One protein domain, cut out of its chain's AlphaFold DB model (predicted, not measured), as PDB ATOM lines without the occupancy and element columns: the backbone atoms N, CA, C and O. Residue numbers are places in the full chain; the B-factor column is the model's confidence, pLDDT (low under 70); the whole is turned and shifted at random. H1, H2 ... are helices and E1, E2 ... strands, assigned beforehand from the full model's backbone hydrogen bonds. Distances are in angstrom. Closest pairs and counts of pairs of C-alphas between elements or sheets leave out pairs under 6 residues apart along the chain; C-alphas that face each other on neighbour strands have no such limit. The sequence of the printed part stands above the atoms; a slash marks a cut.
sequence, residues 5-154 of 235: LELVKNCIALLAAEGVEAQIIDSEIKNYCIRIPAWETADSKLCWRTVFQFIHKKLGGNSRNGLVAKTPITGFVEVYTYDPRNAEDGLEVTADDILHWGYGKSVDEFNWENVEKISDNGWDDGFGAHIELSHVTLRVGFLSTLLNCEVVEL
ATOM      1  N   LEU A   5     100.318 229.737 320.613       87.94
ATOM      2  CA  LEU A   5     101.647 229.568 321.203       87.94
ATOM      3  C   LEU A   5     102.156 228.121 321.102       87.94
ATOM      4  O   LEU A   5     103.346 227.898 320.885       87.94
ATOM      5  N   GLU A   6     101.277 227.132 321.276       88.94
ATOM      6  CA  GLU A   6     101.637 225.718 321.114       88.94
ATOM      7  C   GLU A   6     101.968 225.386 319.659       88.94
ATOM      8  O   GLU A   6     102.930 224.658 319.414       88.94
ATOM      9  N   LEU A   7     101.216 225.933 318.698       89.00
ATOM     10  CA  LEU A   7     101.506 225.779 317.270       89.00
ATOM     11  C   LEU A   7     102.854 226.410 316.904       89.00
ATOM     12  O   LEU A   7     103.677 225.760 316.261       89.00
ATOM     13  N   VAL A   8     103.129 227.617 317.400       91.31
ATOM     14  CA  VAL A   8     104.409 228.309 317.196       91.31
ATOM     15  C   VAL A   8     105.582 227.522 317.769       91.31
ATOM     16  O   VAL A   8     106.557 227.263 317.063       91.31
ATOM     17  N   LYS A   9     105.492 227.092 319.032       91.88
ATOM     18  CA  LYS A   9     106.545 226.290 319.672       91.88
ATOM     19  C   LYS A   9     106.785 224.977 318.930       91.88
ATOM     20  O   LYS A   9     107.934 224.569 318.775       91.88
ATOM     21  N   ASN A  10     105.718 224.339 318.453       92.94
ATOM     22  CA  ASN A  10     105.814 223.121 317.660       92.94
ATOM     23  C   ASN A  10     106.524 223.369 316.321       92.94
ATOM     24  O   ASN A  10     107.422 222.612 315.973       92.94
ATOM     25  N   CYS A  11     106.183 224.445 315.605       94.00
ATOM     26  CA  CYS A  11     106.869 224.823 314.368       94.00
ATOM     27  C   CYS A  11     108.365 225.062 314.595       94.00
ATOM     28  O   CYS A  11     109.179 224.538 313.846       94.00
ATOM     29  N   ILE A  12     108.738 225.800 315.647       95.31
ATOM     30  CA  ILE A  12     110.149 226.056 315.983       95.31
ATOM     31  C   ILE A  12     110.892 224.744 316.258       95.31
ATOM     32  O   ILE A  12     111.996 224.551 315.757       95.31
ATOM     33  N   ALA A  13     110.290 223.825 317.016       95.25
ATOM     34  CA  ALA A  13     110.897 222.526 317.296       95.25
ATOM     35  C   ALA A  13     111.087 221.682 316.022       95.25
ATOM     36  O   ALA A  13     112.141 221.070 315.848       95.25
ATOM     37  N   LEU A  14     110.096 221.674 315.124       95.56
ATOM     38  CA  LEU A  14     110.182 220.967 313.844       95.56
ATOM     39  C   LEU A  14     111.241 221.588 312.925       95.56
ATOM     40  O   LEU A  14     112.060 220.860 312.381       95.56
ATOM     41  N   LEU A  15     111.302 222.918 312.815       95.81
ATOM     42  CA  LEU A  15     112.348 223.616 312.056       95.81
ATOM     43  C   LEU A  15     113.745 223.304 312.603       95.81
ATOM     44  O   LEU A  15     114.650 222.988 311.832       95.81
ATOM     45  N   ALA A  16     113.910 223.297 313.928       95.94
ATOM     46  CA  ALA A  16     115.179 222.950 314.557       95.94
ATOM     47  C   ALA A  16     115.611 221.505 314.243       95.94
ATOM     48  O   ALA A  16     116.796 221.264 314.012       95.94
ATOM     49  N   ALA A  17     114.670 220.555 314.173       95.38
ATOM     50  CA  ALA A  17     114.951 219.178 313.756       95.38
ATOM     51  C   ALA A  17     115.431 219.084 312.293       95.38
ATOM     52  O   ALA A  17     116.185 218.177 311.946       95.38
ATOM     53  N   GLU A  18     115.062 220.055 311.456       94.06
ATOM     54  CA  GLU A  18     115.538 220.208 310.075       94.06
ATOM     55  C   GLU A  18     116.847 221.008 309.961       94.06
ATOM     56  O   GLU A  18     117.352 221.222 308.854       94.06
ATOM     57  N   GLY A  19     117.408 221.455 311.090       94.31
ATOM     58  CA  GLY A  19     118.579 222.328 311.133       94.31
ATOM     59  C   GLY A  19     118.285 223.773 310.720       94.31
ATOM     60  O   GLY A  19     119.199 224.482 310.305       94.31
ATOM     61  N   VAL A  20     117.025 224.207 310.803       95.56
ATOM     62  CA  VAL A  20     116.584 225.565 310.473       95.56
ATOM     63  C   VAL A  20     116.293 226.332 311.761       95.56
ATOM     64  O   VAL A  20     115.448 225.940 312.565       95.56
ATOM     65  N   GLU A  21     116.995 227.442 311.963       95.12
ATOM     66  CA  GLU A  21     116.777 228.309 313.119       95.12
ATOM     67  C   GLU A  21     115.515 229.161 312.940       95.12
ATOM     68  O   GLU A  21     115.288 229.760 311.884       95.12
ATOM     69  N   ALA A  22     114.704 229.231 313.995       95.31
ATOM     70  CA  ALA A  22     113.501 230.042 314.036       95.31
ATOM     71  C   ALA A  22     113.281 230.635 315.430       95.31
ATOM     72  O   ALA A  22     113.622 230.025 316.443       95.31
ATOM     73  N   GLN A  23     112.670 231.816 315.478       92.25
ATOM     74  CA  GLN A  23     112.408 232.548 316.716       92.25
ATOM     75  C   GLN A  23     110.953 233.006 316.796       92.25
ATOM     76  O   GLN A  23     110.332 233.349 315.788       92.25
ATOM     77  N   ILE A  24     110.422 233.029 318.015       89.75
ATOM     78  CA  ILE A  24     109.120 233.624 318.306       89.75
ATOM     79  C   ILE A  24     109.281 235.136 318.455       89.75
ATOM     80  O   ILE A  24     110.172 235.598 319.167       89.75
ATOM     81  N   ILE A  25     108.410 235.899 317.802       82.81
ATOM     82  CA  ILE A  25     108.272 237.335 318.040       82.81
ATOM     83  C   ILE A  25     106.890 237.587 318.628       82.81
ATOM     84  O   ILE A  25     105.876 237.158 318.072       82.81
ATOM     85  N   ASP A  26     106.877 238.282 319.764       69.69
ATOM     86  CA  ASP A  26     105.658 238.829 320.343       69.69
ATOM     87  C   ASP A  26     105.250 240.054 319.520       69.69
ATOM     88  O   ASP A  26     106.036 240.995 319.377       69.69
ATOM     89  N   SER A  27     104.070 240.015 318.900       64.56
ATOM     90  CA  SER A  27     103.571 241.157 318.139       64.56
ATOM     91  C   SER A  27     102.687 242.015 319.041       64.56
ATOM     92  O   SER A  27     101.736 241.533 319.656       64.56
ATOM     93  N   GLU A  28     102.968 243.318 319.096       56.44
ATOM     94  CA  GLU A  28     102.204 244.267 319.924       56.44
ATOM     95  C   GLU A  28     100.710 244.347 319.533       56.44
ATOM     96  O   GLU A  28      99.887 244.851 320.296       56.44
ATOM     97  N   ILE A  29     100.341 243.834 318.352       55.62
ATOM     98  CA  ILE A  29      99.022 244.001 317.719       55.62
ATOM     99  C   ILE A  29      98.101 242.774 317.941       55.62
ATOM    100  O   ILE A  29      96.937 242.794 317.546       55.62
ATOM    101  N   LYS A  30      98.551 241.795 318.743       55.34
ATOM    102  CA  LYS A  30      97.963 240.464 319.006       55.34
ATOM    103  C   LYS A  30      98.328 239.428 317.943       55.34
ATOM    104  O   LYS A  30      98.296 239.707 316.749       55.34
ATOM    105  N   ASN A  31      98.572 238.220 318.452       68.88
ATOM    106  CA  ASN A  31      99.035 236.989 317.808       68.88
ATOM    107  C   ASN A  31     100.561 236.814 317.781       68.88
ATOM    108  O   ASN A  31     101.320 237.761 317.553       68.88
ATOM    109  N   TYR A  32     101.002 235.583 318.048       79.38
ATOM    110  CA  TYR A  32     102.415 235.202 317.997       79.38
ATOM    111  C   TYR A  32     102.864 235.042 316.544       79.38
ATOM    112  O   TYR A  32     102.172 234.428 315.732       79.38
ATOM    113  N   CYS A  33     104.058 235.539 316.220       81.69
ATOM    114  CA  CYS A  33     104.661 235.356 314.902       81.69
ATOM    115  C   CYS A  33     105.938 234.513 314.993       81.69
ATOM    116  O   CYS A  33     106.620 234.487 316.021       81.69
ATOM    117  N   ILE A  34     106.268 233.826 313.898       89.69
ATOM    118  CA  ILE A  34     107.511 233.066 313.736       89.69
ATOM    119  C   ILE A  34     108.390 233.811 312.746       89.69
ATOM    120  O   ILE A  34     107.935 234.172 311.659       89.69
ATOM    121  N   ARG A  35     109.660 233.993 313.093       92.06
ATOM    122  CA  ARG A  35     110.686 234.401 312.137       92.06
ATOM    123  C   ARG A  35     111.595 233.241 311.805       92.06
ATOM    124  O   ARG A  35     112.042 232.544 312.712       92.06
ATOM    125  N   ILE A  36     111.886 233.086 310.520       94.50
ATOM    126  CA  ILE A  36     112.780 232.056 309.989       94.50
ATOM    127  C   ILE A  36     113.787 232.754 309.070       94.50
ATOM    128  O   ILE A  36     113.585 232.770 307.860       94.50
ATOM    129  N   PRO A  37     114.862 233.364 309.603       94.25
ATOM    130  CA  PRO A  37     115.740 234.230 308.813       94.25
ATOM    131  C   PRO A  37     116.293 233.573 307.541       94.25
ATOM    132  O   PRO A  37     116.413 234.223 306.509       94.25
ATOM    133  N   ALA A  38     116.580 232.268 307.587       93.81
ATOM    134  CA  ALA A  38     117.072 231.519 306.432       93.81
ATOM    135  C   ALA A  38     116.031 231.359 305.308       93.81
ATOM    136  O   ALA A  38     116.401 231.093 304.168       93.81
ATOM    137  N   TRP A  39     114.740 231.468 305.625       93.50
ATOM    138  CA  TRP A  39     113.625 231.311 304.689       93.50
ATOM    139  C   TRP A  39     112.960 232.644 304.359       93.50
ATOM    140  O   TRP A  39     111.921 232.647 303.711       93.50
ATOM    141  N   GLU A  40     113.517 233.767 304.804       92.81
ATOM    142  CA  GLU A  40     112.894 235.076 304.664       92.81
ATOM    143  C   GLU A  40     113.584 235.953 303.619       92.81
ATOM    144  O   GLU A  40     114.798 235.912 303.424       92.81
ATOM    145  N   THR A  41     112.793 236.784 302.950       90.44
ATOM    146  CA  THR A  41     113.265 237.900 302.127       90.44
ATOM    147  C   THR A  41     113.684 239.091 303.001       90.44
ATOM    148  O   THR A  41     113.447 239.130 304.211       90.44
ATOM    149  N   ALA A  42     114.298 240.114 302.393       89.38
ATOM    150  CA  ALA A  42     114.758 241.309 303.110       89.38
ATOM    151  C   ALA A  42     113.622 242.098 303.796       89.38
ATOM    152  O   ALA A  42     113.846 242.742 304.820       89.38
ATOM    153  N   ASP A  43     112.399 242.026 303.267       89.00
ATOM    154  CA  ASP A  43     111.184 242.596 303.859       89.00
ATOM    155  C   ASP A  43     110.511 241.657 304.870       89.00
ATOM    156  O   ASP A  43     109.394 241.914 305.305       89.00
ATOM    157  N   SER A  44     111.219 240.612 305.314       87.75
ATOM    158  CA  SER A  44     110.778 239.673 306.344       87.75
ATOM    159  C   SER A  44     109.616 238.763 305.952       87.75
ATOM    160  O   SER A  44     109.032 238.165 306.852       87.75
ATOM    161  N   LYS A  45     109.281 238.632 304.664       88.06
ATOM    162  CA  LYS A  45     108.276 237.687 304.144       88.06
ATOM    163  C   LYS A  45     108.878 236.307 303.912       88.06
ATOM    164  O   LYS A  45     110.096 236.189 303.803       88.06
ATOM    165  N   LEU A  46     108.055 235.263 303.817       88.62
ATOM    166  CA  LEU A  46     108.562 233.941 303.436       88.62
ATOM    167  C   LEU A  46     109.009 233.939 301.964       88.62
ATOM    168  O   LEU A  46     108.277 234.348 301.069       88.62
ATOM    169  N   CYS A  47     110.216 233.439 301.710       88.31
ATOM    170  CA  CYS A  47     110.766 233.235 300.378       88.31
ATOM    171  C   CYS A  47     110.331 231.868 299.838       88.31
ATOM    172  O   CYS A  47     110.792 230.826 300.313       88.31
ATOM    173  N   TRP A  48     109.482 231.863 298.809       85.44
ATOM    174  CA  TRP A  48     108.944 230.620 298.231       85.44
ATOM    175  C   TRP A  48     110.020 229.711 297.689       85.44
ATOM    176  O   TRP A  48     109.968 228.510 297.921       85.44
ATOM    177  N   ARG A  49     111.053 230.284 297.067       88.38
ATOM    178  CA  ARG A  49     112.189 229.506 296.586       88.38
ATOM    179  C   ARG A  49     112.805 228.662 297.700       88.38
ATOM    180  O   ARG A  49     113.095 227.491 297.480       88.38
ATOM    181  N   THR A  50     112.977 229.216 298.899       90.81
ATOM    182  CA  THR A  50     113.550 228.467 300.023       90.81
ATOM    183  C   THR A  50     112.576 227.422 300.571       90.81
ATOM    184  O   THR A  50     112.985 226.310 300.904       90.81
ATOM    185  N   VAL A  51     111.279 227.736 300.613       91.19
ATOM    186  CA  VAL A  51     110.229 226.777 300.997       91.19
ATOM    187  C   VAL A  51     110.172 225.598 300.015       91.19
ATOM    188  O   VAL A  51     110.144 224.441 300.427       91.19
ATOM    189  N   PHE A  52     110.237 225.858 298.713       91.81
ATOM    190  CA  PHE A  52     110.273 224.830 297.674       91.81
ATOM    191  C   PHE A  52     111.568 224.035 297.690       91.81
ATOM    192  O   PHE A  52     111.540 222.825 297.498       91.81
ATOM    193  N   GLN A  53     112.701 224.657 298.009       93.88
ATOM    194  CA  GLN A  53     113.941 223.924 298.260       93.88
ATOM    195  C   GLN A  53     113.812 222.969 299.449       93.88
ATOM    196  O   GLN A  53     114.323 221.850 299.388       93.88
ATOM    197  N   PHE A  54     113.110 223.371 300.511       95.12
ATOM    198  CA  PHE A  54     112.804 222.483 301.628       95.12
ATOM    199  C   PHE A  54     111.941 221.294 301.180       95.12
ATOM    200  O   PHE A  54     112.309 220.148 301.439       95.12
ATOM    201  N   ILE A  55     110.850 221.542 300.450       95.50
ATOM    202  CA  ILE A  55     109.971 220.485 299.925       95.50
ATOM    203  C   ILE A  55     110.741 219.556 298.977       95.50
ATOM    204  O   ILE A  55     110.703 218.338 299.137       95.50
ATOM    205  N   HIS A  56     111.514 220.112 298.044       96.00
ATOM    206  CA  HIS A  56     112.355 219.357 297.116       96.00
ATOM    207  C   HIS A  56     113.352 218.460 297.866       96.00
ATOM    208  O   HIS A  56     113.483 217.275 297.560       96.00
ATOM    209  N   LYS A  57     114.011 218.992 298.905       95.69
ATOM    210  CA  LYS A  57     114.916 218.217 299.765       95.69
ATOM    211  C   LYS A  57     114.188 217.064 300.460       95.69
ATOM    212  O   LYS A  57     114.759 215.983 300.568       95.69
ATOM    213  N   LYS A  58     112.950 217.275 300.924       96.75
ATOM    214  CA  LYS A  58     112.128 216.221 301.540       96.75
ATOM    215  C   LYS A  58     111.748 215.128 300.546       96.75
ATOM    216  O   LYS A  58     111.861 213.953 300.877       96.75
ATOM    217  N   LEU A  59     111.343 215.508 299.338       96.12
ATOM    218  CA  LEU A  59     110.985 214.571 298.271       96.12
ATOM    219  C   LEU A  59     112.191 213.770 297.754       96.12
ATOM    220  O   LEU A  59     112.021 212.662 297.240       96.12
ATOM    221  N   GLY A  60     113.403 214.314 297.899       93.56
ATOM    222  CA  GLY A  60     114.651 213.662 297.501       93.56
ATOM    223  C   GLY A  60     114.812 213.531 295.985       93.56
ATOM    224  O   GLY A  60     115.498 212.622 295.530       93.56
ATOM    225  N   GLY A  61     114.139 214.388 295.208       88.81
ATOM    226  CA  GLY A  61     114.153 214.342 293.742       88.81
ATOM    227  C   GLY A  61     113.432 213.134 293.131       88.81
ATOM    228  O   GLY A  61     113.593 212.862 291.944       88.81
ATOM    229  N   ASN A  62     112.647 212.384 293.912       90.12
ATOM    230  CA  ASN A  62     111.894 211.238 293.409       90.12
ATOM    231  C   ASN A  62     110.477 211.658 292.990       90.12
ATOM    232  O   ASN A  62     109.644 211.968 293.839       90.12
ATOM    233  N   SER A  63     110.185 211.607 291.689       86.75
ATOM    234  CA  SER A  63     108.868 211.913 291.099       86.75
ATOM    235  C   SER A  63     107.722 211.020 291.572       86.75
ATOM    236  O   SER A  63     106.560 211.363 291.379       86.75
ATOM    237  N   ARG A  64     108.030 209.867 292.176       88.62
ATOM    238  CA  ARG A  64     107.030 208.949 292.732       88.62
ATOM    239  C   ARG A  64     106.606 209.307 294.150       88.62
ATOM    240  O   ARG A  64     105.660 208.713 294.661       88.62
ATOM    241  N   ASN A  65     107.323 210.222 294.793       94.56
ATOM    242  CA  ASN A  65     107.050 210.619 296.160       94.56
ATOM    243  C   ASN A  65     106.139 211.844 296.201       94.56
ATOM    244  O   ASN A  65     106.275 212.762 295.395       94.56
ATOM    245  N   GLY A  66     105.276 211.876 297.208       96.44
ATOM    246  CA  GLY A  66     104.516 213.048 297.610       96.44
ATOM    247  C   GLY A  66     104.868 213.430 299.039       96.44
ATOM    248  O   GLY A  66     104.992 212.567 299.910       96.44
ATOM    249  N   LEU A  67     105.020 214.727 299.289       97.31
ATOM    250  CA  LEU A  67     105.109 215.282 300.628       97.31
ATOM    251  C   LEU A  67     103.685 215.576 301.094       97.31
ATOM    252  O   LEU A  67     103.079 216.553 300.660       97.31
ATOM    253  N   VAL A  68     103.161 214.722 301.966       95.75
ATOM    254  CA  VAL A  68     101.835 214.876 302.561       95.75
ATOM    255  C   VAL A  68     101.970 215.772 303.782       95.75
ATOM    256  O   VAL A  68     102.492 215.338 304.807       95.75
ATOM    257  N   ALA A  69     101.504 217.010 303.683       93.62
ATOM    258  CA  ALA A  69     101.413 217.957 304.786       93.62
ATOM    259  C   ALA A  69     100.015 217.888 305.409       93.62
ATOM    260  O   ALA A  69      99.012 217.869 304.696       93.62
ATOM    261  N   LYS A  70      99.931 217.818 306.740       91.31
ATOM    262  CA  LYS A  70      98.658 217.619 307.448       91.31
ATOM    263  C   LYS A  70      98.319 218.824 308.300       91.31
ATOM    264  O   LYS A  70      99.026 219.121 309.267       91.31
ATOM    265  N   THR A  71      97.183 219.446 308.010       88.00
ATOM    266  CA  THR A  71      96.650 220.552 308.796       88.00
ATOM    267  C   THR A  71      96.325 220.064 310.207       88.00
ATOM    268  O   THR A  71      95.509 219.148 310.384       88.00
ATOM    269  N   PRO A  72      96.953 220.640 311.250       81.62
ATOM    270  CA  PRO A  72      96.641 220.271 312.620       81.62
ATOM    271  C   PRO A  72      95.155 220.479 312.919       81.62
ATOM    272  O   PRO A  72      94.548 221.425 312.430       81.62
ATOM    273  N   ILE A  73      94.588 219.643 313.794       78.50
ATOM    274  CA  ILE A  73      93.183 219.687 314.253       78.50
ATOM    275  C   ILE A  73      92.187 219.120 313.235       78.50
ATOM    276  O   ILE A  73      91.376 218.283 313.620       78.50
ATOM    277  N   THR A  74      92.240 219.541 311.973       76.31
ATOM    278  CA  THR A  74      91.255 219.131 310.957       76.31
ATOM    279  C   THR A  74      91.619 217.833 310.256       76.31
ATOM    280  O   THR A  74      90.729 217.092 309.850       76.31
ATOM    281  N   GLY A  75      92.919 217.554 310.119       77.00
ATOM    282  CA  GLY A  75      93.405 216.408 309.360       77.00
ATOM    283  C   GLY A  75      93.286 216.574 307.846       77.00
ATOM    284  O   GLY A  75      93.591 215.617 307.142       77.00
ATOM    285  N   PHE A  76      92.892 217.757 307.347       87.19
ATOM    286  CA  PHE A  76      93.014 218.063 305.921       87.19
ATOM    287  C   PHE A  76      94.462 217.875 305.483       87.19
ATOM    288  O   PHE A  76      95.398 218.176 306.231       87.19
ATOM    289  N   VAL A  77      94.620 217.350 304.279       89.94
ATOM    290  CA  VAL A  77      95.909 217.026 303.706       89.94
ATOM    291  C   VAL A  77      96.157 217.861 302.464       89.94
ATOM    292  O   VAL A  77      95.277 218.073 301.630       89.94
ATOM    293  N   GLU A  78      97.400 218.288 302.347       91.75
ATOM    294  CA  GLU A  78      97.963 218.845 301.136       91.75
ATOM    295  C   GLU A  78      99.069 217.909 300.659       91.75
ATOM    296  O   GLU A  78      99.796 217.332 301.472       91.75
ATOM    297  N   VAL A  79      99.211 217.756 299.349       94.50
ATOM    298  CA  VAL A  79     100.286 216.970 298.748       94.50
ATOM    299  C   VAL A  79     101.108 217.867 297.843       94.50
ATOM    300  O   VAL A  79     100.581 218.474 296.915       94.50
ATOM    301  N   TYR A  80     102.411 217.907 298.101       94.81
ATOM    302  CA  TYR A  80     103.389 218.519 297.212       94.81
ATOM    303  C   TYR A  80     104.144 217.415 296.474       94.81
ATOM    304  O   TYR A  80     104.612 216.463 297.098       94.81
ATOM    305  N   THR A  81     104.255 217.520 295.155       95.50
ATOM    306  CA  THR A  81     104.848 216.481 294.295       95.50
ATOM    307  C   THR A  81     105.538 217.110 293.090       95.50
ATOM    308  O   THR A  81     105.441 218.315 292.881       95.50
ATOM    309  N   TYR A  82     106.230 216.309 292.287       94.06
ATOM    310  CA  TYR A  82     106.684 216.718 290.960       94.06
ATOM    311  C   TYR A  82     105.683 216.316 289.882       94.06
ATOM    312  O   TYR A  82     104.835 215.443 290.089       94.06
ATOM    313  N   ASP A  83     105.847 216.914 288.706       90.12
ATOM    314  CA  ASP A  83     105.242 216.419 287.479       90.12
ATOM    315  C   ASP A  83     105.812 215.028 287.125       90.12
ATOM    316  O   ASP A  83     107.016 214.907 286.867       90.12
ATOM    317  N   PRO A  84     104.995 213.959 287.097       88.12
ATOM    318  CA  PRO A  84     105.471 212.616 286.782       88.12
ATOM    319  C   PRO A  84     106.028 212.503 285.355       88.12
ATOM    320  O   PRO A  84     106.896 211.656 285.127       88.12
ATOM    321  N   ARG A  85     105.644 213.397 284.427       86.06
ATOM    322  CA  ARG A  85     106.188 213.439 283.058       86.06
ATOM    323  C   ARG A  85     107.690 213.655 283.041       86.06
ATOM    324  O   ARG A  85     108.377 213.063 282.215       86.06
ATOM    325  N   ASN A  86     108.212 214.443 283.985       87.19
ATOM    326  CA  ASN A  86     109.648 214.683 284.078       87.19
ATOM    327  C   ASN A  86     110.405 213.361 284.249       87.19
ATOM    328  O   ASN A  86     111.389 213.125 283.561       87.19
ATOM    329  N   ALA A  87     109.915 212.445 285.084       85.12
ATOM    330  CA  ALA A  87     110.571 211.152 285.251       85.12
ATOM    331  C   ALA A  87     110.339 210.183 284.089       85.12
ATOM    332  O   ALA A  87     111.245 209.422 283.752       85.12
ATOM    333  N   GLU A  88     109.161 210.206 283.468       85.81
ATOM    334  CA  GLU A  88     108.882 209.411 282.265       85.81
ATOM    335  C   GLU A  88     109.799 209.797 281.099       85.81
ATOM    336  O   GLU A  88     110.262 208.929 280.357       85.81
ATOM    337  N   ASP A  89     110.109 211.090 280.988       85.75
ATOM    338  CA  ASP A  89     110.996 211.655 279.973       85.75
ATOM    339  C   ASP A  89     112.480 211.644 280.395       85.75
ATOM    340  O   ASP A  89     113.352 212.029 279.615       85.75
ATOM    341  N   GLY A  90     112.794 211.176 281.610       86.31
ATOM    342  CA  GLY A  90     114.159 211.119 282.144       86.31
ATOM    343  C   GLY A  90     114.782 212.490 282.433       86.31
ATOM    344  O   GLY A  90     116.006 212.623 282.422       86.31
ATOM    345  N   LEU A  91     113.951 213.505 282.660       89.00
ATOM    346  CA  LEU A  91     114.341 214.858 283.033       89.00
ATOM    347  C   LEU A  91     114.649 214.946 284.531       89.00
ATOM    348  O   LEU A  91     114.001 214.319 285.371       89.00
ATOM    349  N   GLU A  92     115.641 215.766 284.862       90.38
ATOM    350  CA  GLU A  92     115.929 216.134 286.244       90.38
ATOM    351  C   GLU A  92     114.811 217.034 286.782       90.38
ATOM    352  O   GLU A  92     114.401 217.984 286.117       90.38
ATOM    353  N   VAL A  93     114.326 216.733 287.988       92.06
ATOM    354  CA  VAL A  93     113.335 217.559 288.688       92.06
ATOM    355  C   VAL A  93     114.028 218.537 289.624       92.06
ATOM    356  O   VAL A  93     114.962 218.183 290.343       92.06
ATOM    357  N   THR A  94     113.539 219.768 289.664       92.06
ATOM    358  CA  THR A  94     114.068 220.847 290.500       92.06
ATOM    359  C   THR A  94     113.011 221.345 291.484       92.06
ATOM    360  O   THR A  94     111.889 220.846 291.536       92.06
ATOM    361  N   ALA A  95     113.370 222.307 292.334       91.12
ATOM    362  CA  ALA A  95     112.411 222.942 293.240       91.12
ATOM    363  C   ALA A  95     111.347 223.775 292.497       91.12
ATOM    364  O   ALA A  95     110.274 224.000 293.047       91.12
ATOM    365  N   ASP A  96     111.624 224.188 291.258       88.94
ATOM    366  CA  ASP A  96     110.707 224.991 290.440       88.94
ATOM    367  C   ASP A  96     109.625 224.119 289.762       88.94
ATOM    368  O   ASP A  96     108.643 224.634 289.236       88.94
ATOM    369  N   ASP A  97     109.780 222.790 289.816       90.44
ATOM    370  CA  ASP A  97     108.859 221.804 289.233       90.44
ATOM    371  C   ASP A  97     107.809 221.286 290.232       90.44
ATOM    372  O   ASP A  97     107.131 220.289 289.967       90.44
ATOM    373  N   ILE A  98     107.702 221.910 291.410       92.12
ATOM    374  CA  ILE A  98     106.780 221.472 292.459       92.12
ATOM    375  C   ILE A  98     105.341 221.838 292.091       92.12
ATOM    376  O   ILE A  98     105.002 222.984 291.795       92.12
ATOM    377  N   LEU A  99     104.486 220.829 292.174       92.81
ATOM    378  CA  LEU A  99     103.045 220.903 292.019       92.81
ATOM    379  C   LEU A  99     102.356 220.694 293.371       92.81
ATOM    380  O   LEU A  99     102.939 220.118 294.297       92.81
ATOM    381  N   HIS A 100     101.101 221.127 293.471       91.94
ATOM    382  CA  HIS A 100     100.304 221.057 294.695       91.94
ATOM    383  C   HIS A 100      98.935 220.437 294.458       91.94
ATOM    384  O   HIS A 100      98.303 220.658 293.434       91.94
ATOM    385  N   TRP A 101      98.461 219.691 295.445       91.88
ATOM    386  CA  TRP A 101      97.084 219.234 295.552       91.88
ATOM    387  C   TRP A 101      96.579 219.555 296.960       91.88
ATOM    388  O   TRP A 101      97.168 219.102 297.941       91.88
ATOM    389  N   GLY A 102      95.524 220.367 297.073       83.38
ATOM    390  CA  GLY A 102      95.278 221.157 298.288       83.38
ATOM    391  C   GLY A 102      93.988 220.911 299.076       83.38
ATOM    392  O   GLY A 102      93.626 221.773 299.873       83.38
ATOM    393  N   TYR A 103      93.243 219.818 298.854       70.12
ATOM    394  CA  TYR A 103      91.835 219.762 299.309       70.12
ATOM    395  C   TYR A 103      91.354 218.434 299.914       70.12
ATOM    396  O   TYR A 103      90.160 218.281 300.181       70.12
ATOM    397  N   GLY A 104      92.245 217.469 300.148       81.56
ATOM    398  CA  GLY A 104      91.857 216.143 300.635       81.56
ATOM    399  C   GLY A 104      91.592 216.072 302.130       81.56
ATOM    400  O   GLY A 104      92.252 216.744 302.918       81.56
ATOM    401  N   LYS A 105      90.702 215.175 302.558       85.25
ATOM    402  CA  LYS A 105      90.609 214.757 303.972       85.25
ATOM    403  C   LYS A 105      91.600 213.650 304.328       85.25
ATOM    404  O   LYS A 105      91.887 213.436 305.504       85.25
ATOM    405  N   SER A 106      92.110 212.935 303.331       89.38
ATOM    406  CA  SER A 106      93.194 211.966 303.472       89.38
ATOM    407  C   SER A 106      93.973 211.845 302.163       89.38
ATOM    408  O   SER A 106      93.506 212.261 301.104       89.38
ATOM    409  N   VAL A 107      95.172 211.260 302.231       90.06
ATOM    410  CA  VAL A 107      95.983 210.983 301.035       90.06
ATOM    411  C   VAL A 107      95.321 209.959 300.104       90.06
ATOM    412  O   VAL A 107      95.597 209.958 298.912       90.06
ATOM    413  N   ASP A 108      94.397 209.135 300.607       91.25
ATOM    414  CA  ASP A 108      93.655 208.168 299.787       91.25
ATOM    415  C   ASP A 108      92.717 208.852 298.775       91.25
ATOM    416  O   ASP A 108      92.317 208.242 297.787       91.25
ATOM    417  N   GLU A 109      92.371 210.122 299.012       92.19
ATOM    418  CA  GLU A 109      91.584 210.953 298.094       92.19
ATOM    419  C   GLU A 109      92.450 211.634 297.018       92.19
ATOM    420  O   GLU A 109      91.913 212.330 296.155       92.19
ATOM    421  N   PHE A 110      93.778 211.460 297.058       92.06
ATOM    422  CA  PHE A 110      94.698 212.081 296.110       92.06
ATOM    423  C   PHE A 110      94.339 211.715 294.663       92.06
ATOM    424  O   PHE A 110      94.260 210.540 294.294       92.06
ATOM    425  N   ASN A 111      94.167 212.744 293.832       90.06
ATOM    426  CA  ASN A 111      93.903 212.606 292.407       90.06
ATOM    427  C   ASN A 111      94.869 213.481 291.611       90.06
ATOM    428  O   ASN A 111      94.878 214.702 291.762       90.06
ATOM    429  N   TRP A 112      95.622 212.841 290.718       90.19
ATOM    430  CA  TRP A 112      96.545 213.493 289.799       90.19
ATOM    431  C   TRP A 112      95.887 214.534 288.883       90.19
ATOM    432  O   TRP A 112      96.553 215.482 288.491       90.19
ATOM    433  N   GLU A 113      94.605 214.379 288.554       86.19
ATOM    434  CA  GLU A 113      93.862 215.308 287.683       86.19
ATOM    435  C   GLU A 113      93.582 216.662 288.360       86.19
ATOM    436  O   GLU A 113      93.343 217.653 287.680       86.19
ATOM    437  N   ASN A 114      93.655 216.718 289.694       87.50
ATOM    438  CA  ASN A 114      93.428 217.934 290.485       87.50
ATOM    439  C   ASN A 114      94.743 218.541 291.001       87.50
ATOM    440  O   ASN A 114      94.735 219.325 291.950       87.50
ATOM    441  N   VAL A 115      95.880 218.105 290.458       90.50
ATOM    442  CA  VAL A 115      97.189 218.649 290.810       90.50
ATOM    443  C   VAL A 115      97.406 219.936 290.021       90.50
ATOM    444  O   VAL A 115      97.277 219.972 288.800       90.50
ATOM    445  N   GLU A 116      97.779 220.996 290.718       87.88
ATOM    446  CA  GLU A 116      97.909 222.334 290.163       87.88
ATOM    447  C   GLU A 116      99.362 222.805 290.190       87.88
ATOM    448  O   GLU A 116     100.153 222.472 291.080       87.88
ATOM    449  N   LYS A 117      99.718 223.633 289.204       87.12
ATOM    450  CA  LYS A 117     100.953 224.412 289.272       87.12
ATOM    451  C   LYS A 117     100.771 225.513 290.297       87.12
ATOM    452  O   LYS A 117      99.830 226.300 290.210       87.12
ATOM    453  N   ILE A 118     101.716 225.614 291.219       79.19
ATOM    454  CA  ILE A 118     101.736 226.726 292.151       79.19
ATOM    455  C   ILE A 118     102.139 227.996 291.394       79.19
ATOM    456  O   ILE A 118     103.166 228.024 290.719       79.19
ATOM    457  N   SER A 119     101.332 229.053 291.506       68.25
ATOM    458  CA  SER A 119     101.689 230.376 290.992       68.25
ATOM    459  C   SER A 119     102.252 231.268 292.097       68.25
ATOM    460  O   SER A 119     101.641 231.391 293.157       68.25
ATOM    461  N   ASP A 120     103.320 231.991 291.773       63.16
ATOM    462  CA  ASP A 120     104.014 232.996 292.593       63.16
ATOM    463  C   ASP A 120     103.172 234.251 292.939       63.16
ATOM    464  O   ASP A 120     103.676 235.259 293.427       63.16
ATOM    465  N   ASN A 121     101.869 234.274 292.673       57.53
ATOM    466  CA  ASN A 121     101.069 235.481 292.861       57.53
ATOM    467  C   ASN A 121     100.361 235.454 294.226       57.53
ATOM    468  O   ASN A 121      99.239 234.969 294.338       57.53
ATOM    469  N   GLY A 122     100.995 236.029 295.257       60.09
ATOM    470  CA  GLY A 122     100.287 236.512 296.458       60.09
ATOM    471  C   GLY A 122     100.495 235.748 297.770       60.09
ATOM    472  O   GLY A 122      99.644 235.831 298.650       60.09
ATOM    473  N   TRP A 123     101.602 235.023 297.933       70.81
ATOM    474  CA  TRP A 123     101.851 234.185 299.115       70.81
ATOM    475  C   TRP A 123     102.843 234.794 300.106       70.81
ATOM    476  O   TRP A 123     103.775 234.134 300.561       70.81
ATOM    477  N   ASP A 124     102.669 236.063 300.455       68.44
ATOM    478  CA  ASP A 124     103.629 236.784 301.302       68.44
ATOM    479  C   ASP A 124     103.944 236.055 302.634       68.44
ATOM    480  O   ASP A 124     105.033 236.211 303.185       68.44
ATOM    481  N   ASP A 125     103.026 235.196 303.103       75.81
ATOM    482  CA  ASP A 125     103.149 234.409 304.332       75.81
ATOM    483  C   ASP A 125     102.556 232.983 304.247       75.81
ATOM    484  O   ASP A 125     102.191 232.400 305.267       75.81
ATOM    485  N   GLY A 126     102.489 232.399 303.043       71.88
ATOM    486  CA  GLY A 126     101.991 231.034 302.802       71.88
ATOM    487  C   GLY A 126     100.601 230.955 302.158       71.88
ATOM    488  O   GLY A 126     100.015 231.972 301.789       71.88
ATOM    489  N   PHE A 127     100.083 229.731 302.007       70.88
ATOM    490  CA  PHE A 127      98.731 229.474 301.498       70.88
ATOM    491  C   PHE A 127      97.650 229.905 302.488       70.88
ATOM    492  O   PHE A 127      97.851 229.831 303.701       70.88
ATOM    493  N   GLY A 128      96.479 230.288 301.960       62.34
ATOM    494  CA  GLY A 128      95.284 230.586 302.749       62.34
ATOM    495  C   GLY A 128      95.044 229.524 303.820       62.34
ATOM    496  O   GLY A 128      94.786 228.367 303.503       62.34
ATOM    497  N   ALA A 129      95.143 229.916 305.092       60.50
ATOM    498  CA  ALA A 129      94.921 229.001 306.199       60.50
ATOM    499  C   ALA A 129      93.487 228.452 306.132       60.50
ATOM    500  O   ALA A 129      92.539 229.219 305.930       60.50
ATOM    501  N   HIS A 130      93.319 227.141 306.333       68.50
ATOM    502  CA  HIS A 130      91.991 226.548 306.503       68.50
ATOM    503  C   HIS A 130      91.197 227.326 307.560       68.50
ATOM    504  O   HIS A 130      91.776 227.865 308.508       68.50
ATOM    505  N   ILE A 131      89.870 227.385 307.421       68.44
ATOM    506  CA  ILE A 131      89.011 228.215 308.279       68.44
ATOM    507  C   ILE A 131      89.197 227.908 309.773       68.44
ATOM    508  O   ILE A 131      89.073 228.792 310.618       68.44
ATOM    509  N   GLU A 132      89.583 226.686 310.118       70.69
ATOM    510  CA  GLU A 132      89.861 226.245 311.482       70.69
ATOM    511  C   GLU A 132      91.164 226.825 312.057       70.69
ATOM    512  O   GLU A 132      91.302 226.938 313.274       70.69
ATOM    513  N   LEU A 133      92.090 227.258 311.200       75.88
ATOM    514  CA  LEU A 133      93.303 228.002 311.544       75.88
ATOM    515  C   LEU A 133      93.150 229.520 311.333       75.88
ATOM    516  O   LEU A 133      94.110 230.256 311.522       75.88
ATOM    517  N   SER A 134      91.944 230.024 311.038       77.38
ATOM    518  CA  SER A 134      91.686 231.473 310.882       77.38
ATOM    519  C   SER A 134      91.973 232.312 312.136       77.38
ATOM    520  O   SER A 134      92.031 233.538 312.066       77.38
ATOM    521  N   HIS A 135      92.144 231.660 313.289       77.25
ATOM    522  CA  HIS A 135      92.459 232.297 314.565       77.25
ATOM    523  C   HIS A 135      93.958 232.586 314.762       77.25
ATOM    524  O   HIS A 135      94.295 233.294 315.708       77.25
ATOM    525  N   VAL A 136      94.840 232.049 313.909       83.50
ATOM    526  CA  VAL A 136      96.292 232.301 313.944       83.50
ATOM    527  C   VAL A 136      96.743 233.117 312.736       83.50
ATOM    528  O   VAL A 136      96.010 233.266 311.759       83.50
ATOM    529  N   THR A 137      97.966 233.651 312.782       85.19
ATOM    530  CA  THR A 137      98.558 234.287 311.591       85.19
ATOM    531  C   THR A 137      98.704 233.292 310.432       85.19
ATOM    532  O   THR A 137      98.974 232.108 310.647       85.19
ATOM    533  N   LEU A 138      98.580 233.782 309.191       85.69
ATOM    534  CA  LEU A 138      98.712 232.975 307.967       85.69
ATOM    535  C   LEU A 138      99.998 232.140 307.976       85.69
ATOM    536  O   LEU A 138      99.961 230.927 307.780       85.69
ATOM    537  N   ARG A 139     101.108 232.790 308.333       88.69
ATOM    538  CA  ARG A 139     102.428 232.179 308.476       88.69
ATOM    539  C   ARG A 139     102.429 230.996 309.435       88.69
ATOM    540  O   ARG A 139     102.969 229.944 309.110       88.69
ATOM    541  N   VAL A 140     101.853 231.161 310.627       89.31
ATOM    542  CA  VAL A 140     101.800 230.086 311.625       89.31
ATOM    543  C   VAL A 140     100.932 228.942 311.125       89.31
ATOM    544  O   VAL A 140     101.329 227.790 311.281       89.31
ATOM    545  N   GLY A 141      99.788 229.241 310.504       88.06
ATOM    546  CA  GLY A 141      98.913 228.225 309.925       88.06
ATOM    547  C   GLY A 141      99.625 227.401 308.853       88.06
ATOM    548  O   GLY A 141      99.726 226.183 308.986       88.06
ATOM    549  N   PHE A 142     100.208 228.078 307.864       89.75
ATOM    550  CA  PHE A 142     100.956 227.458 306.774       89.75
ATOM    551  C   PHE A 142     102.119 226.596 307.279       89.75
ATOM    552  O   PHE A 142     102.206 225.416 306.945       89.75
ATOM    553  N   LEU A 143     102.989 227.146 308.135       92.00
ATOM    554  CA  LEU A 143     104.134 226.406 308.675       92.00
ATOM    555  C   LEU A 143     103.696 225.214 309.531       92.00
ATOM    556  O   LEU A 143     104.320 224.158 309.474       92.00
ATOM    557  N   SER A 144     102.613 225.358 310.300       90.81
ATOM    558  CA  SER A 144     102.087 224.267 311.124       90.81
ATOM    559  C   SER A 144     101.580 223.099 310.283       90.81
ATOM    560  O   SER A 144     101.702 221.956 310.723       90.81
ATOM    561  N   THR A 145     101.030 223.374 309.098       90.88
ATOM    562  CA  THR A 145     100.630 222.355 308.122       90.88
ATOM    563  C   THR A 145     101.853 221.766 307.422       90.88
ATOM    564  O   THR A 145     102.080 220.561 307.509       90.88
ATOM    565  N   LEU A 146     102.686 222.606 306.794       93.25
ATOM    566  CA  LEU A 146     103.828 222.175 305.985       93.25
ATOM    567  C   LEU A 146     104.845 221.347 306.780       93.25
ATOM    568  O   LEU A 146     105.356 220.349 306.281       93.25
ATOM    569  N   LEU A 147     105.167 221.755 308.010       94.31
ATOM    570  CA  LEU A 147     106.165 221.066 308.836       94.31
ATOM    571  C   LEU A 147     105.618 219.777 309.456       94.31
ATOM    572  O   LEU A 147     106.394 218.899 309.827       94.31
ATOM    573  N   ASN A 148     104.295 219.644 309.556       92.56
ATOM    574  CA  ASN A 148     103.632 218.413 309.963       92.56
ATOM    575  C   ASN A 148     103.437 217.500 308.745       92.56
ATOM    576  O   ASN A 148     102.310 217.189 308.348       92.56
ATOM    577  N   CYS A 149     104.557 217.120 308.134       94.75
ATOM    578  CA  CYS A 149     104.586 216.370 306.892       94.75
ATOM    579  C   CYS A 149     105.211 214.984 307.023       94.75
ATOM    580  O   CYS A 149     106.032 214.711 307.900       94.75
ATOM    581  N   GLU A 150     104.843 214.120 306.087       95.75
ATOM    582  CA  GLU A 150     105.490 212.841 305.833       95.75
ATOM    583  C   GLU A 150     105.671 212.640 304.329       95.75
ATOM    584  O   GLU A 150     104.936 213.204 303.519       95.75
ATOM    585  N   VAL A 151     106.669 211.846 303.948       97.25
ATOM    586  CA  VAL A 151     106.885 211.478 302.548       97.25
ATOM    587  C   VAL A 151     106.259 210.116 302.312       97.25
ATOM    588  O   VAL A 151     106.570 209.162 303.027       97.25
ATOM    589  N   VAL A 152     105.398 210.027 301.305       96.31
ATOM    590  CA  VAL A 152     104.726 208.789 300.906       96.31
ATOM    591  C   VAL A 152     104.964 208.513 299.430       96.31
ATOM    592  O   VAL A 152     105.239 209.422 298.649       96.31
ATOM    593  N   GLU A 153     104.825 207.254 299.039       95.12
ATOM    594  CA  GLU A 153     104.761 206.864 297.634       95.12
ATOM    595  C   GLU A 153     103.352 207.154 297.103       95.12
ATOM    596  O   GLU A 153     102.358 206.705 297.678       95.12
ATOM    597  N   LEU A 154     103.258 207.929 296.025       94.00
ATOM    598  CA  LEU A 154     101.986 208.268 295.395       94.00
ATOM    599  C   LEU A 154     101.506 207.139 294.473       94.00
ATOM    600  O   LEU A 154     102.324 206.385 293.925       94.00
TER     601      LEU A 154
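This is residues 5 to 154 of the 235 residues of an uncharacterized protein of Pseudomonas sp. FSL R10-0399 (UniProt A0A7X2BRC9). This is an elongated domain with a strongly twisted four-stranded sheet, E5 E4 E3 E6, at one end, H2 lying across one of its faces, and at the other end a small hairpin of E1 and E2 with H1 packed on it. H4 bridges the two parts, standing up from the same face of the larger sheet as H2 and reaching H1 and E2, while short H3 lies past the far end of E4. The printed part has 150 residues with four named helices and six named strands, in the order H1 E1 E2 H2 E3 E4 H3 E5 H4 E6; both sheets are antiparallel. The class is mixed, with under half of the residues in named elements, and the whole is compact, with a radius of gyration of the C-alphas of 15.3 A and spans of 52 by 31 by 29 A.

H1, residues 5 to 17, comes closest to E2, residues 32 to 35, at the C-alphas of Leu 5 and Tyr 32, 6.5 A apart. E2 forms a hairpin with E1, residues 23 to 26, and N 25 and O 33 are 2.9 A apart, within hydrogen-bond range. With residues 7 to 11 alone, H1 touches H4, residues 138 to 146, at a steep tilt of 50 degrees, the same way; their closest C-alphas, Cys 11 and Ser 144, are 5.8 A apart. The larger sheet holds E3, residues 65 to 70, E4, residues 77 to 82, E5, residues 98 to 104, and E6, residues 149 to 153, with E5 and E6 as edge strands. Within hydrogen-bond range are N 68 and O 150, 2.8 A, between E3 and E6; N 67 and O 80, 2.8 A, in the hairpin E3 and E4; and N 99 and O 81, 2.8 A, between E5 and E4. H2, residues 48 to 59, is on this sheet at a height of 7.4 A, only just over E4 with 3 C-alphas, and runs across the strands at 86 degrees to E4 on the local plane. H4 is on the same face, over E3, and stands up from the sheet at 59 degrees; with H2 it makes two layers, helices on one face of a sheet. H3, residues 84 to 88, is not on it. In H1, H2, H3 and H4 every O i to N i+4 pair is within hydrogen-bond range.

H1 begins at C-alpha 5, (101.647, 229.568, 321.203), and is 18.5 A long. H2 is 16.2 A long, E3 15.7 A, E4 16.7 A, E5 17.8 A, H4 12.1 A and E6 13.3 A. E6 ends at C-alpha 153, (104.761, 206.864, 297.634).

The C-alphas farthest apart, those of Glu 28 and Asp 89, are 52.3 A apart. The printed part has no cut. The links E2 to H2, 12 residues, and E5 to H4, 33 residues, are long. The mean pLDDT of the printed part is 86.7, and residues 26 to 31, 119 to 122, 124 and 128 to 131 are under 70.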